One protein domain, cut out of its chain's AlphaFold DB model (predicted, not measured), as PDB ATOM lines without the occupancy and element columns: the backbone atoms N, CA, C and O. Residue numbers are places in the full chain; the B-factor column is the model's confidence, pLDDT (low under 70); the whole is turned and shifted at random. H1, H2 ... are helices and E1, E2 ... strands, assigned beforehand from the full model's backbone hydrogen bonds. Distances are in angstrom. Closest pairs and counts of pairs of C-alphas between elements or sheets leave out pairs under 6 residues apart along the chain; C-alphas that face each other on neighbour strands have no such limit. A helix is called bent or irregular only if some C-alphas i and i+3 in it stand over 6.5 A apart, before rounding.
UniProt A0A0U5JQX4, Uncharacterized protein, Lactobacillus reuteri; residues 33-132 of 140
ATOM      1  N   GLY A  33     187.301 164.881 174.804       78.94
ATOM      2  CA  GLY A  33     187.102 163.451 174.650       78.94
ATOM      3  C   GLY A  33     185.799 163.183 173.912       78.94
ATOM      4  O   GLY A  33     184.954 164.072 173.764       78.94
ATOM      5  N   ILE A  34     185.634 161.957 173.437       85.88
ATOM      6  CA  ILE A  34     184.392 161.524 172.795       85.88
ATOM      7  C   ILE A  34     183.582 160.770 173.846       85.88
ATOM      8  O   ILE A  34     184.132 159.959 174.595       85.88
ATOM      9  N   ALA A  35     182.286 161.072 173.958       87.75
ATOM     10  CA  ALA A  35     181.450 160.413 174.950       87.75
ATOM     11  C   ALA A  35     181.402 158.903 174.676       87.75
ATOM     12  O   ALA A  35     181.320 158.465 173.525       87.75
ATOM     13  N   ILE A  36     181.426 158.102 175.743       91.62
ATOM     14  CA  ILE A  36     181.418 156.635 175.636       91.62
ATOM     15  C   ILE A  36     180.168 156.145 174.901       91.62
ATOM     16  O   ILE A  36     180.225 155.155 174.182       91.62
ATOM     17  N   GLU A  37     179.046 156.846 175.049       90.44
ATOM     18  CA  GLU A  37     177.794 156.563 174.340       90.44
ATOM     19  C   GLU A  37     177.942 156.641 172.821       90.44
ATOM     20  O   GLU A  37     177.508 155.738 172.101       90.44
ATOM     21  N   ASP A  38     178.601 157.687 172.339       91.94
ATOM     22  CA  ASP A  38     178.794 157.912 170.915       91.94
ATOM     23  C   ASP A  38     179.834 156.941 170.338       91.94
ATOM     24  O   ASP A  38     179.647 156.413 169.241       91.94
ATOM     25  N   LEU A  39     180.876 156.610 171.110       94.19
ATOM     26  CA  LEU A  39     181.854 155.580 170.745       94.19
ATOM     27  C   LEU A  39     181.257 154.167 170.744       94.19
ATOM     28  O   LEU A  39     181.533 153.386 169.836       94.19
ATOM     29  N   ALA A  40     180.395 153.847 171.711       95.69
ATOM     30  CA  ALA A  40     179.672 152.579 171.767       95.69
ATOM     31  C   ALA A  40     178.827 152.378 170.507       95.69
ATOM     32  O   ALA A  40     178.833 151.299 169.915       95.69
ATOM     33  N   ARG A  41     178.166 153.446 170.045       94.88
ATOM     34  CA  ARG A  41     177.434 153.456 168.777       94.88
ATOM     35  C   ARG A  41     178.375 153.327 167.575       94.88
ATOM     36  O   ARG A  41     178.119 152.503 166.700       94.88
ATOM     37  N   ALA A  42     179.466 154.092 167.534       95.69
ATOM     38  CA  ALA A  42     180.431 154.067 166.431       95.69
ATOM     39  C   ALA A  42     181.053 152.675 166.215       95.69
ATOM     40  O   ALA A  42     181.151 152.203 165.076       95.69
ATOM     41  N   TRP A  43     181.412 151.996 167.304       96.62
ATOM     42  CA  TRP A  43     182.095 150.698 167.295       96.62
ATOM     43  C   TRP A  43     181.176 149.505 167.555       96.62
ATOM     44  O   TRP A  43     181.661 148.384 167.655       96.62
ATOM     45  N   GLN A  44     179.862 149.736 167.642       96.44
ATOM     46  CA  GLN A  44     178.845 148.695 167.827       96.44
ATOM     47  C   GLN A  44     179.152 147.778 169.024       96.44
ATOM     48  O   GLN A  44     179.116 146.554 168.933       96.44
ATOM     49  N   THR A  45     179.479 148.391 170.160       96.56
ATOM     50  CA  THR A  45     179.872 147.704 171.397       96.56
ATOM     51  C   THR A  45     179.090 148.243 172.598       96.56
ATOM     52  O   THR A  45     178.317 149.194 172.482       96.56
ATOM     53  N   SER A  46     179.277 147.645 173.776       96.44
ATOM     54  CA  SER A  46     178.666 148.128 175.013       96.44
ATOM     55  C   SER A  46     179.468 149.272 175.643       96.44
ATOM     56  O   SER A  46     180.697 149.327 175.568       96.44
ATOM     57  N   LYS A  47     178.762 150.166 176.345       95.56
ATOM     58  CA  LYS A  47     179.376 151.249 177.133       95.56
ATOM     59  C   LYS A  47     180.300 150.714 178.222       95.56
ATOM     60  O   LYS A  47     181.343 151.305 178.464       95.56
ATOM     61  N   GLY A  48     179.924 149.592 178.841       95.38
ATOM     62  CA  GLY A  48     180.720 148.931 179.877       95.38
ATOM     63  C   GLY A  48     182.096 148.518 179.362       95.38
ATOM     64  O   GLY A  48     183.094 148.896 179.959       95.38
ATOM     65  N   LYS A  49     182.154 147.877 178.185       96.25
ATOM     66  CA  LYS A  49     183.421 147.434 177.585       96.25
ATOM     67  C   LYS A  49     184.362 148.604 177.278       96.25
ATOM     68  O   LYS A  49     185.567 148.488 177.443       96.25
ATOM     69  N   ILE A  50     183.822 149.741 176.836       96.44
ATOM     70  CA  ILE A  50     184.623 150.954 176.608       96.44
ATOM     71  C   ILE A  50     185.044 151.583 177.942       96.44
ATOM     72  O   ILE A  50     186.179 152.024 178.075       96.44
ATOM     73  N   GLN A  51     184.151 151.621 178.934       93.69
ATOM     74  CA  GLN A  51     184.434 152.204 180.246       93.69
ATOM     75  C   GLN A  51     185.547 151.459 180.992       93.69
ATOM     76  O   GLN A  51     186.338 152.110 181.662       93.69
ATOM     77  N   GLU A  52     185.623 150.135 180.856       95.25
ATOM     78  CA  GLU A  52     186.703 149.302 181.411       95.25
ATOM     79  C   GLU A  52     188.083 149.643 180.830       95.25
ATOM     80  O   GLU A  52     189.098 149.423 181.485       95.25
ATOM     81  N   LEU A  53     188.118 150.191 179.611       93.19
ATOM     82  CA  LEU A  53     189.337 150.562 178.890       93.19
ATOM     83  C   LEU A  53     189.650 152.064 178.965       93.19
ATOM     84  O   LEU A  53     190.732 152.478 178.555       93.19
ATOM     85  N   SER A  54     188.710 152.877 179.450       88.50
ATOM     86  CA  SER A  54     188.878 154.323 179.595       88.50
ATOM     87  C   SER A  54     189.418 154.665 180.976       88.50
ATOM     88  O   SER A  54     188.927 154.155 181.985       88.50
ATOM     89  N   SER A  55     190.363 155.601 181.043       85.25
ATOM     90  CA  SER A  55     190.814 156.159 182.321       85.25
ATOM     91  C   SER A  55     189.789 157.110 182.957       85.25
ATOM     92  O   SER A  55     189.884 157.410 184.148       85.25
ATOM     93  N   HIS A  56     188.784 157.558 182.192       81.25
ATOM     94  CA  HIS A  56     187.797 158.548 182.620       81.25
ATOM     95  C   HIS A  56     186.363 158.025 182.547       81.25
ATOM     96  O   HIS A  56     185.970 157.271 181.653       81.25
ATOM     97  N   GLN A  57     185.535 158.462 183.497       81.50
ATOM     98  CA  GLN A  57     184.129 158.082 183.523       81.50
ATOM     99  C   GLN A  57     183.322 158.864 182.477       81.50
ATOM    100  O   GLN A  57     183.309 160.096 182.466       81.50
ATOM    101  N   GLY A  58     182.597 158.143 181.619       83.12
ATOM    102  CA  GLY A  58     181.625 158.704 180.674       83.12
ATOM    103  C   GLY A  58     182.187 159.212 179.340       83.12
ATOM    104  O   GLY A  58     181.414 159.431 178.406       83.12
ATOM    105  N   TYR A  59     183.505 159.351 179.193       87.12
ATOM    106  CA  TYR A  59     184.161 159.712 177.932       87.12
ATOM    107  C   TYR A  59     185.515 159.007 177.791       87.12
ATOM    108  O   TYR A  59     186.038 158.473 178.765       87.12
ATOM    109  N   VAL A  60     186.055 159.001 176.574       89.06
ATOM    110  CA  VAL A  60     187.420 158.549 176.260       89.06
ATOM    111  C   VAL A  60     188.227 159.763 175.814       89.06
ATOM    112  O   VAL A  60     187.752 160.525 174.960       89.06
ATOM    113  N   GLN A  61     189.413 159.969 176.392       87.44
ATOM    114  CA  GLN A  61     190.301 161.060 175.981       87.44
ATOM    115  C   GLN A  61     190.834 160.818 174.564       87.44
ATOM    116  O   GLN A  61     190.980 159.681 174.126       87.44
ATOM    117  N   ILE A  62     191.094 161.887 173.810       84.31
ATOM    118  CA  ILE A  62     191.469 161.798 172.384       84.31
ATOM    119  C   ILE A  62     192.692 160.911 172.136       84.31
ATOM    120  O   ILE A  62     192.720 160.166 171.157       84.31
ATOM    121  N   ASP A  63     193.699 161.013 172.994       85.88
ATOM    122  CA  ASP A  63     194.929 160.227 172.939       85.88
ATOM    123  C   ASP A  63     194.700 158.741 173.259       85.88
ATOM    124  O   ASP A  63     195.430 157.888 172.754       85.88
ATOM    125  N   GLU A  64     193.636 158.417 173.991       90.00
ATOM    126  CA  GLU A  64     193.206 157.046 174.289       90.00
ATOM    127  C   GLU A  64     192.277 156.455 173.216       90.00
ATOM    128  O   GLU A  64     192.169 155.236 173.088       90.00
ATOM    129  N   VAL A  65     191.614 157.281 172.395       90.44
ATOM    130  CA  VAL A  65     190.625 156.804 171.405       90.44
ATOM    131  C   VAL A  65     191.205 155.720 170.493       90.44
ATOM    132  O   VAL A  65     190.521 154.742 170.193       90.44
ATOM    133  N   SER A  66     192.461 155.863 170.060       89.69
ATOM    134  CA  SER A  66     193.086 154.897 169.150       89.69
ATOM    135  C   SER A  66     193.361 153.548 169.812       89.69
ATOM    136  O   SER A  66     193.125 152.514 169.185       89.69
ATOM    137  N   SER A  67     193.868 153.535 171.048       92.06
ATOM    138  CA  SER A  67     194.148 152.290 171.771       92.06
ATOM    139  C   SER A  67     192.844 151.583 172.131       92.06
ATOM    140  O   SER A  67     192.686 150.406 171.811       92.06
ATOM    141  N   VAL A  68     191.862 152.319 172.660       94.44
ATOM    142  CA  VAL A  68     190.536 151.777 172.983       94.44
ATOM    143  C   VAL A  68     189.858 151.212 171.732       94.44
ATOM    144  O   VAL A  68     189.350 150.093 171.769       94.44
ATOM    145  N   ARG A  69     189.896 151.920 170.593       94.06
ATOM    146  CA  ARG A  69     189.358 151.415 169.318       94.06
ATOM    147  C   ARG A  69     189.996 150.085 168.918       94.06
ATOM    148  O   ARG A  69     189.279 149.178 168.500       94.06
ATOM    149  N   CYS A  70     191.321 149.972 169.028       93.00
ATOM    150  CA  CYS A  70     192.036 148.751 168.659       93.00
ATOM    151  C   CYS A  70     191.620 147.565 169.532       93.00
ATOM    152  O   CYS A  70     191.304 146.510 168.991       93.00
ATOM    153  N   GLU A  71     191.522 147.754 170.848       95.38
ATOM    154  CA  GLU A  71     191.076 146.708 171.777       95.38
ATOM    155  C   GLU A  71     189.605 146.313 171.555       95.38
ATOM    156  O   GLU A  71     189.247 145.133 171.564       95.38
ATOM    157  N   ILE A  72     188.726 147.288 171.301       95.88
ATOM    158  CA  ILE A  72     187.302 147.027 171.054       95.88
ATOM    159  C   ILE A  72     187.090 146.217 169.773       95.88
ATOM    160  O   ILE A  72     186.277 145.287 169.785       95.88
ATOM    161  N   LEU A  73     187.804 146.573 168.700       93.31
ATOM    162  CA  LEU A  73     187.633 146.016 167.356       93.31
ATOM    163  C   LEU A  73     188.614 144.875 167.025       93.31
ATOM    164  O   LEU A  73     188.538 144.318 165.933       93.31
ATOM    165  N   GLY A  74     189.527 144.523 167.936       93.00
ATOM    166  CA  GLY A  74     190.543 143.489 167.713       93.00
ATOM    167  C   GLY A  74     191.567 143.860 166.633       93.00
ATOM    168  O   GLY A  74     191.992 143.001 165.861       93.00
ATOM    169  N   LEU A  75     191.930 145.142 166.537       90.00
ATOM    170  CA  LEU A  75     192.863 145.657 165.532       90.00
ATOM    171  C   LEU A  75     194.296 145.711 166.069       90.00
ATOM    172  O   LEU A  75     194.538 145.976 167.243       90.00
ATOM    173  N   ASP A  76     195.272 145.529 165.180       88.75
ATOM    174  CA  ASP A  76     196.686 145.687 165.522       88.75
ATOM    175  C   ASP A  76     197.045 147.179 165.592       88.75
ATOM    176  O   ASP A  76     197.103 147.870 164.567       88.75
ATOM    177  N   TYR A  77     197.325 147.669 166.801       83.75
ATOM    178  CA  TYR A  77     197.710 149.058 167.063       83.75
ATOM    179  C   TYR A  77     198.946 149.512 166.260       83.75
ATOM    180  O   TYR A  77     199.062 150.683 165.912       83.75
ATOM    181  N   LYS A  78     199.862 148.605 165.882       84.06
ATOM    182  CA  LYS A  78     201.052 148.939 165.066       84.06
ATOM    183  C   LYS A  78     200.747 149.085 163.571       84.06
ATOM    184  O   LYS A  78     201.600 149.543 162.798       84.06
ATOM    185  N   LYS A  79     199.572 148.624 163.144       84.69
ATOM    186  CA  LYS A  79     199.107 148.645 161.750       84.69
ATOM    187  C   LYS A  79     197.974 149.632 161.520       84.69
ATOM    188  O   LYS A  79     197.790 150.065 160.384       84.69
ATOM    189  N   THR A  80     197.269 149.987 162.585       83.44
ATOM    190  CA  THR A  80     196.086 150.840 162.564       83.44
ATOM    191  C   THR A  80     196.478 152.275 162.868       83.44
ATOM    192  O   THR A  80     197.132 152.550 163.870       83.44
ATOM    193  N   MET A  81     196.079 153.204 162.003       85.00
ATOM    194  CA  MET A  81     196.266 154.626 162.277       85.00
ATOM    195  C   MET A  81     195.204 155.144 163.258       85.00
ATOM    196  O   MET A  81     194.059 154.686 163.198       85.00
ATOM    197  N   PRO A  82     195.535 156.135 164.107       86.62
ATOM    198  CA  PRO A  82     194.546 156.827 164.920       86.62
ATOM    199  C   PRO A  82     193.478 157.483 164.046       86.62
ATOM    200  O   PRO A  82     193.754 158.426 163.300       86.62
ATOM    201  N   GLY A  83     192.238 157.023 164.167       90.12
ATOM    202  CA  GLY A  83     191.124 157.591 163.426       90.12
ATOM    203  C   GLY A  83     189.917 156.675 163.372       90.12
ATOM    204  O   GLY A  83     189.830 155.698 164.115       90.12
ATOM    205  N   PHE A  84     188.993 157.024 162.482       93.50
ATOM    206  CA  PHE A  84     187.747 156.301 162.271       93.50
ATOM    207  C   PHE A  84     187.538 156.012 160.789       93.50
ATOM    208  O   PHE A  84     187.967 156.775 159.922       93.50
ATOM    209  N   THR A  85     186.848 154.920 160.484       93.25
ATOM    210  CA  THR A  85     186.336 154.685 159.128       93.25
ATOM    211  C   THR A  85     185.126 155.579 158.841       93.25
ATOM    212  O   THR A  85     184.489 156.102 159.756       93.25
ATOM    213  N   PHE A  86     184.748 155.718 157.567       91.69
ATOM    214  CA  PHE A  86     183.514 156.420 157.179       91.69
ATOM    215  C   PHE A  86     182.265 155.844 157.852       91.69
ATOM    216  O   PHE A  86     181.411 156.592 158.320       91.69
ATOM    217  N   GLU A  87     182.194 154.520 157.941       93.81
ATOM    218  CA  GLU A  87     181.118 153.788 158.608       93.81
ATOM    219  C   GLU A  87     181.054 154.096 160.105       93.81
ATOM    220  O   GLU A  87     179.987 154.345 160.670       93.81
ATOM    221  N   GLU A  88     182.210 154.120 160.767       95.38
ATOM    222  CA  GLU A  88     182.278 154.501 162.173       95.38
ATOM    223  C   GLU A  88     181.892 155.973 162.373       95.38
ATOM    224  O   GLU A  88     181.150 156.262 163.306       95.38
ATOM    225  N   CYS A  89     182.302 156.889 161.487       92.50
ATOM    226  CA  CYS A  89     181.884 158.296 161.519       92.50
ATOM    227  C   CYS A  89     180.380 158.478 161.272       92.50
ATOM    228  O   CYS A  89     179.745 159.289 161.941       92.50
ATOM    229  N   SER A  90     179.792 157.709 160.353       92.56
ATOM    230  CA  SER A  90     178.348 157.725 160.078       92.56
ATOM    231  C   SER A  90     177.560 157.385 161.339       92.56
ATOM    232  O   SER A  90     176.674 158.139 161.755       92.56
ATOM    233  N   ARG A  91     177.961 156.307 162.021       94.50
ATOM    234  CA  ARG A  91     177.389 155.929 163.314       94.50
ATOM    235  C   ARG A  91     177.710 156.948 164.400       94.50
ATOM    236  O   ARG A  91     176.823 157.283 165.175       94.50
ATOM    237  N   LEU A  92     178.931 157.475 164.455       91.44
ATOM    238  CA  LEU A  92     179.332 158.465 165.453       91.44
ATOM    239  C   LEU A  92     178.468 159.729 165.367       91.44
ATOM    240  O   LEU A  92     178.035 160.228 166.400       91.44
ATOM    241  N   TYR A  93     178.164 160.211 164.163       86.44
ATOM    242  CA  TYR A  93     177.402 161.447 163.949       86.44
ATOM    243  C   TYR A  93     175.899 161.245 163.769       86.44
ATOM    244  O   TYR A  93     175.171 162.231 163.709       86.44
ATOM    245  N   CYS A  94     175.424 159.998 163.685       88.12
ATOM    246  CA  CYS A  94     174.037 159.677 163.331       88.12
ATOM    247  C   CYS A  94     173.595 160.289 161.992       88.12
ATOM    248  O   CYS A  94     172.480 160.794 161.867       88.12
ATOM    249  N   VAL A  95     174.467 160.248 160.986       85.44
ATOM    250  CA  VAL A  95     174.168 160.731 159.630       85.44
ATOM    251  C   VAL A  95     174.492 159.640 158.611       85.44
ATOM    252  O   VAL A  95     175.385 158.831 158.869       85.44
ATOM    253  N   PRO A  96     173.809 159.592 157.456       88.75
ATOM    254  CA  PRO A  96     174.146 158.643 156.398       88.75
ATOM    255  C   PRO A  96     175.578 158.861 155.889       88.75
ATOM    256  O   PRO A  96     176.120 159.968 155.983       88.75
ATOM    257  N   VAL A  97     176.203 157.809 155.355       89.31
ATOM    258  CA  VAL A  97     177.617 157.833 154.943       89.31
ATOM    259  C   VAL A  97     177.888 158.880 153.854       89.31
ATOM    260  O   VAL A  97     178.930 159.529 153.868       89.31
ATOM    261  N   GLU A  98     176.913 159.155 152.984       88.88
ATOM    262  CA  GLU A  98     176.944 160.226 151.979       88.88
ATOM    263  C   GLU A  98     177.157 161.591 152.632       88.88
ATOM    264  O   GLU A  98     177.965 162.398 152.169       88.88
ATOM    265  N   LYS A  99     176.501 161.828 153.773       84.62
ATOM    266  CA  LYS A  99     176.672 163.072 154.519       84.62
ATOM    267  C   LYS A  99     178.057 163.159 155.147       84.62
ATOM    268  O   LYS A  99     178.633 164.240 155.175       84.62
ATOM    269  N   VAL A 100     178.619 162.032 155.592       86.69
ATOM    270  CA  VAL A 100     180.016 161.950 156.055       86.69
ATOM    271  C   VAL A 100     180.979 162.345 154.936       86.69
ATOM    272  O   VAL A 100     181.883 163.141 155.176       86.69
ATOM    273  N   TYR A 101     180.762 161.872 153.707       84.56
ATOM    274  CA  TYR A 101     181.573 162.289 152.558       84.56
ATOM    275  C   TYR A 101     181.501 163.795 152.299       84.56
ATOM    276  O   TYR A 101     182.543 164.408 152.087       84.56
ATOM    277  N   GLU A 102     180.314 164.405 152.365       83.75
ATOM    278  CA  GLU A 102     180.168 165.861 152.224       83.75
ATOM    279  C   GLU A 102     180.919 166.631 153.322       83.75
ATOM    280  O   GLU A 102     181.573 167.633 153.036       83.75
ATOM    281  N   ILE A 103     180.854 166.156 154.573       78.94
ATOM    282  CA  ILE A 103     181.526 166.775 155.730       78.94
ATOM    283  C   ILE A 103     183.045 166.765 155.555       78.94
ATOM    284  O   ILE A 103     183.710 167.749 155.877       78.94
ATOM    285  N   PHE A 104     183.585 165.654 155.054       80.69
ATOM    286  CA  PHE A 104     185.023 165.458 154.873       80.69
ATOM    287  C   PHE A 104     185.497 165.709 153.440       80.69
ATOM    288  O   PHE A 104     186.612 165.330 153.075       80.69
ATOM    289  N   MET A 105     184.675 166.360 152.615       79.31
ATOM    290  CA  MET A 105     185.028 166.667 151.237       79.31
ATOM    291  C   MET A 105     186.265 167.574 151.204       79.31
ATOM    292  O   MET A 105     186.272 168.665 151.771       79.31
ATOM    293  N   GLY A 106     187.324 167.112 150.537       74.00
ATOM    294  CA  GLY A 106     188.602 167.829 150.448       74.00
ATOM    295  C   GLY A 106     189.590 167.557 151.590       74.00
ATOM    296  O   GLY A 106     190.651 168.176 151.607       74.00
ATOM    297  N   ILE A 107     189.290 166.635 152.514       74.44
ATOM    298  CA  ILE A 107     190.235 166.182 153.547       74.44
ATOM    299  C   ILE A 107     191.050 164.986 153.039       74.44
ATOM    300  O   ILE A 107     190.532 164.089 152.371       74.44
ATOM    301  N   THR A 108     192.344 164.967 153.367       73.06
ATOM    302  CA  THR A 108     193.246 163.854 153.050       73.06
ATOM    303  C   THR A 108     192.853 162.610 153.844       73.06
ATOM    304  O   THR A 108     192.941 162.588 155.071       73.06
ATOM    305  N   LEU A 109     192.459 161.553 153.133       79.50
ATOM    306  CA  LEU A 109     192.240 160.230 153.712       79.50
ATOM    307  C   LEU A 109     193.554 159.468 153.813       79.50
ATOM    308  O   LEU A 109     194.361 159.476 152.882       79.50
ATOM    309  N   TRP A 110     193.722 158.752 154.917       83.38
ATOM    310  CA  TRP A 110     194.864 157.874 155.116       83.38
ATOM    311  C   TRP A 110     194.450 156.431 154.870       83.38
ATOM    312  O   TRP A 110     193.323 156.043 155.177       83.38
ATOM    313  N   ILE A 111     195.355 155.639 154.306       86.56
ATOM    314  CA  ILE A 111     195.175 154.194 154.174       86.56
ATOM    315  C   ILE A 111     196.095 153.543 155.200       86.56
ATOM    316  O   ILE A 111     197.311 153.732 155.147       86.56
ATOM    317  N   ASP A 112     195.513 152.829 156.162       84.88
ATOM    318  CA  ASP A 112     196.295 152.103 157.163       84.88
ATOM    319  C   ASP A 112     196.963 150.851 156.556       84.88
ATOM    320  O   ASP A 112     196.722 150.478 155.405       84.88
ATOM    321  N   LYS A 113     197.817 150.158 157.322       84.12
ATOM    322  CA  LYS A 113     198.516 148.962 156.810       84.12
ATOM    323  C   LYS A 113     197.583 147.771 156.554       84.12
ATOM    324  O   LYS A 113     198.027 146.784 155.974       84.12
ATOM    325  N   ALA A 114     196.332 147.838 157.005       79.50
ATOM    326  CA  ALA A 114     195.295 146.847 156.740       79.50
ATOM    327  C   ALA A 114     194.433 147.210 155.511       79.50
ATOM    328  O   ALA A 114     193.578 146.420 155.121       79.50
ATOM    329  N   GLY A 115     194.675 148.362 154.871       83.69
ATOM    330  CA  GLY A 115     193.948 148.822 153.687       83.69
ATOM    331  C   GLY A 115     192.686 149.633 153.996       83.69
ATOM    332  O   GLY A 115     191.940 149.966 153.073       83.69
ATOM    333  N   ASN A 116     192.431 149.980 155.261       86.12
ATOM    334  CA  ASN A 116     191.254 150.757 155.635       86.12
ATOM    335  C   ASN A 116     191.463 152.240 155.336       86.12
ATOM    336  O   ASN A 116     192.513 152.804 155.646       86.12
ATOM    337  N   LYS A 117     190.424 152.894 154.805       90.12
ATOM    338  CA  LYS A 117     190.380 154.354 154.671       90.12
ATOM    339  C   LYS A 117     190.004 154.968 156.017       90.12
ATOM    340  O   LYS A 117     188.869 154.812 156.471       90.12
ATOM    341  N   ILE A 118     190.960 155.650 156.630       91.75
ATOM    342  CA  ILE A 118     190.857 156.234 157.961       91.75
ATOM    343  C   ILE A 118     190.814 157.761 157.859       91.75
ATOM    344  O   ILE A 118     191.644 158.392 157.199       91.75
ATOM    345  N   ILE A 119     189.833 158.340 158.546       90.56
ATOM    346  CA  ILE A 119     189.718 159.766 158.829       90.56
ATOM    347  C   ILE A 119     190.464 160.018 160.147       90.56
ATOM    348  O   ILE A 119     190.106 159.397 161.154       90.56
ATOM    349  N   PRO A 120     191.492 160.884 160.175       88.69
ATOM    350  CA  PRO A 120     192.264 161.156 161.385       88.69
ATOM    351  C   PRO A 120     191.383 161.618 162.543       88.69
ATOM    352  O   PRO A 120     190.444 162.388 162.340       88.69
ATOM    353  N   VAL A 121     191.716 161.217 163.776       87.31
ATOM    354  CA  VAL A 121     190.931 161.603 164.971       87.31
ATOM    355  C   VAL A 121     190.741 163.123 165.058       87.31
ATOM    356  O   VAL A 121     189.652 163.579 165.389       87.31
ATOM    357  N   SER A 122     191.752 163.921 164.702       83.00
ATOM    358  CA  SER A 122     191.663 165.389 164.669       83.00
ATOM    359  C   SER A 122     190.540 165.910 163.768       83.00
ATOM    360  O   SER A 122     189.790 166.803 164.166       83.00
ATOM    361  N   ASP A 123     190.392 165.337 162.575       84.88
ATOM    362  CA  ASP A 123     189.337 165.708 161.633       84.88
ATOM    363  C   ASP A 123     187.981 165.192 162.120       84.88
ATOM    364  O   ASP A 123     186.989 165.927 162.088       84.88
ATOM    365  N   VAL A 124     187.945 163.974 162.674       86.69
ATOM    366  CA  VAL A 124     186.738 163.414 163.297       86.69
ATOM    367  C   VAL A 124     186.228 164.309 164.419       86.69
ATOM    368  O   VAL A 124     185.027 164.547 164.510       86.69
ATOM    369  N   LEU A 125     187.100 164.860 165.259       80.88
ATOM    370  CA  LEU A 125     186.696 165.769 166.334       80.88
ATOM    371  C   LEU A 125     186.126 167.080 165.801       80.88
ATOM    372  O   LEU A 125     185.165 167.610 166.360       80.88
ATOM    373  N   ARG A 126     186.680 167.594 164.699       75.12
ATOM    374  CA  ARG A 126     186.160 168.795 164.043       75.12
ATOM    375  C   ARG A 126     184.739 168.561 163.531       75.12
ATOM    376  O   ARG A 126     183.857 169.359 163.843       75.12
ATOM    377  N   GLY A 127     184.505 167.446 162.836       71.50
ATOM    378  CA  GLY A 127     183.163 167.022 162.423       71.50
ATOM    379  C   GLY A 127     182.241 166.792 163.622       71.50
ATOM    380  O   GLY A 127     181.146 167.343 163.685       71.50
ATOM    381  N   TYR A 128     182.724 166.074 164.637       71.06
ATOM    382  CA  TYR A 128     181.986 165.779 165.863       71.06
ATOM    383  C   TYR A 128     181.507 167.054 166.563       71.06
ATOM    384  O   TYR A 128     180.344 167.149 166.925       71.06
ATOM    385  N   SER A 129     182.354 168.080 166.668       65.31
ATOM    386  CA  SER A 129     181.986 169.367 167.273       65.31
ATOM    387  C   SER A 129     180.894 170.130 166.507       65.31
ATOM    388  O   SER A 129     180.189 170.953 167.093       65.31
ATOM    389  N   TYR A 130     180.741 169.859 165.206       62.75
ATOM    390  CA  TYR A 130     179.746 170.489 164.340       62.75
ATOM    391  C   TYR A 130     178.366 169.824 164.468       62.75
ATOM    392  O   TYR A 130     177.359 170.524 164.550       62.75
ATOM    393  N   PHE A 131     178.321 168.487 164.531       59.28
ATOM    394  CA  PHE A 131     177.076 167.705 164.670       59.28
ATOM    395  C   PHE A 131     176.658 167.462 166.116       59.28
ATOM    396  O   PHE A 131     175.482 167.230 166.386       59.28
ATOM    397  N   TYR A 132     177.607 167.563 167.042       57.34
ATOM    398  CA  TYR A 132     177.393 167.490 168.475       57.34
ATOM    399  C   TYR A 132     177.656 168.867 169.103       57.34
ATOM    400  O   TYR A 132     178.607 169.033 169.876       57.34
TER     401      TYR A 132
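Overview. This is residues 33 to 132 of the 140 residues of an uncharacterized protein of Lactobacillus reuteri (UniProt A0A0U5JQX4). What does one see first? Two small lobes sit side by side: one holds H1, H2, H3 and the two-strand sheet E1 E2, the other H4, H5, H6 and E3, and H1 packs on H4 where they meet. What builds them? The printed part has 100 residues, with six named helices and three named strands in the order E1 H1 H2 E2 H3 H4 H5 E3 H6; the class is mostly helix, and E1 and E2 are antiparallel. How dense is it? It is compact, with a radius of gyration of the C-alphas of 12.6 A and spans of 36 by 30 by 20 A.

Arrangement. How does the sheet pair? E1, residues 33 to 35, and E2, residues 59 to 61, are antiparallel at 159 degrees; N 34 and O 60, 3.0 A apart, are within hydrogen-bond range. Which helices touch beside it? H1, residues 36 to 42, touches H2, residues 47 to 51, the closest C-alphas being Ala 40 and Lys 47, 5.5 A. H3, residues 62 to 73, only just touches H2 with residues 68 to 72 alone, in 3 pairs of C-alphas within 8 A, the closest Ile 50 and Val 68, 7.0 A. What does the hub touch? H4, residues 86 to 93, touches H1 at a steep tilt of 38 degrees, opposite ways, with closest C-alphas Ala 42 and Leu 92, 4.6 A. It touches H5, residues 97 to 103, about perpendicular at 77 degrees, closest at C-alphas Ser 90 and Val 97, 5.2 A, and H6, residues 121 to 131, closest at C-alphas Tyr 93 and Phe 131, 6.3 A.

Along the chain. Where are the anchors? C-alpha 33 is at (187.102, 163.451, 174.650) and C-alpha 131, where H6 ends, at (177.076, 167.705, 164.670). How long are the longer helices, and are their backbones whole? H3 measures 17.0 A and H6 15.1 A. Every O i to N i+4 pair is within hydrogen-bond range in H1, H2, H4, H5 and H6, and 6 of 8 in H3, which is irregular, but only just: C-alphas 63 and 66 are 6.8 A apart. Where is E3? E3, residues 117 to 120, pairs with no named strand; residues 83 to 84 and 110 to 111 make short antiparallel pairings with it.

Size, cuts and confidence. How far does it reach? The two C-alphas farthest apart, Glu 52 and Gly 106, are 36.1 A apart. Which links are long? Those from H3 to H4 and from H5 to E3 are long, and the printed part has no cut. Where is confidence low? Residues 129 to 132 have pLDDT under 70.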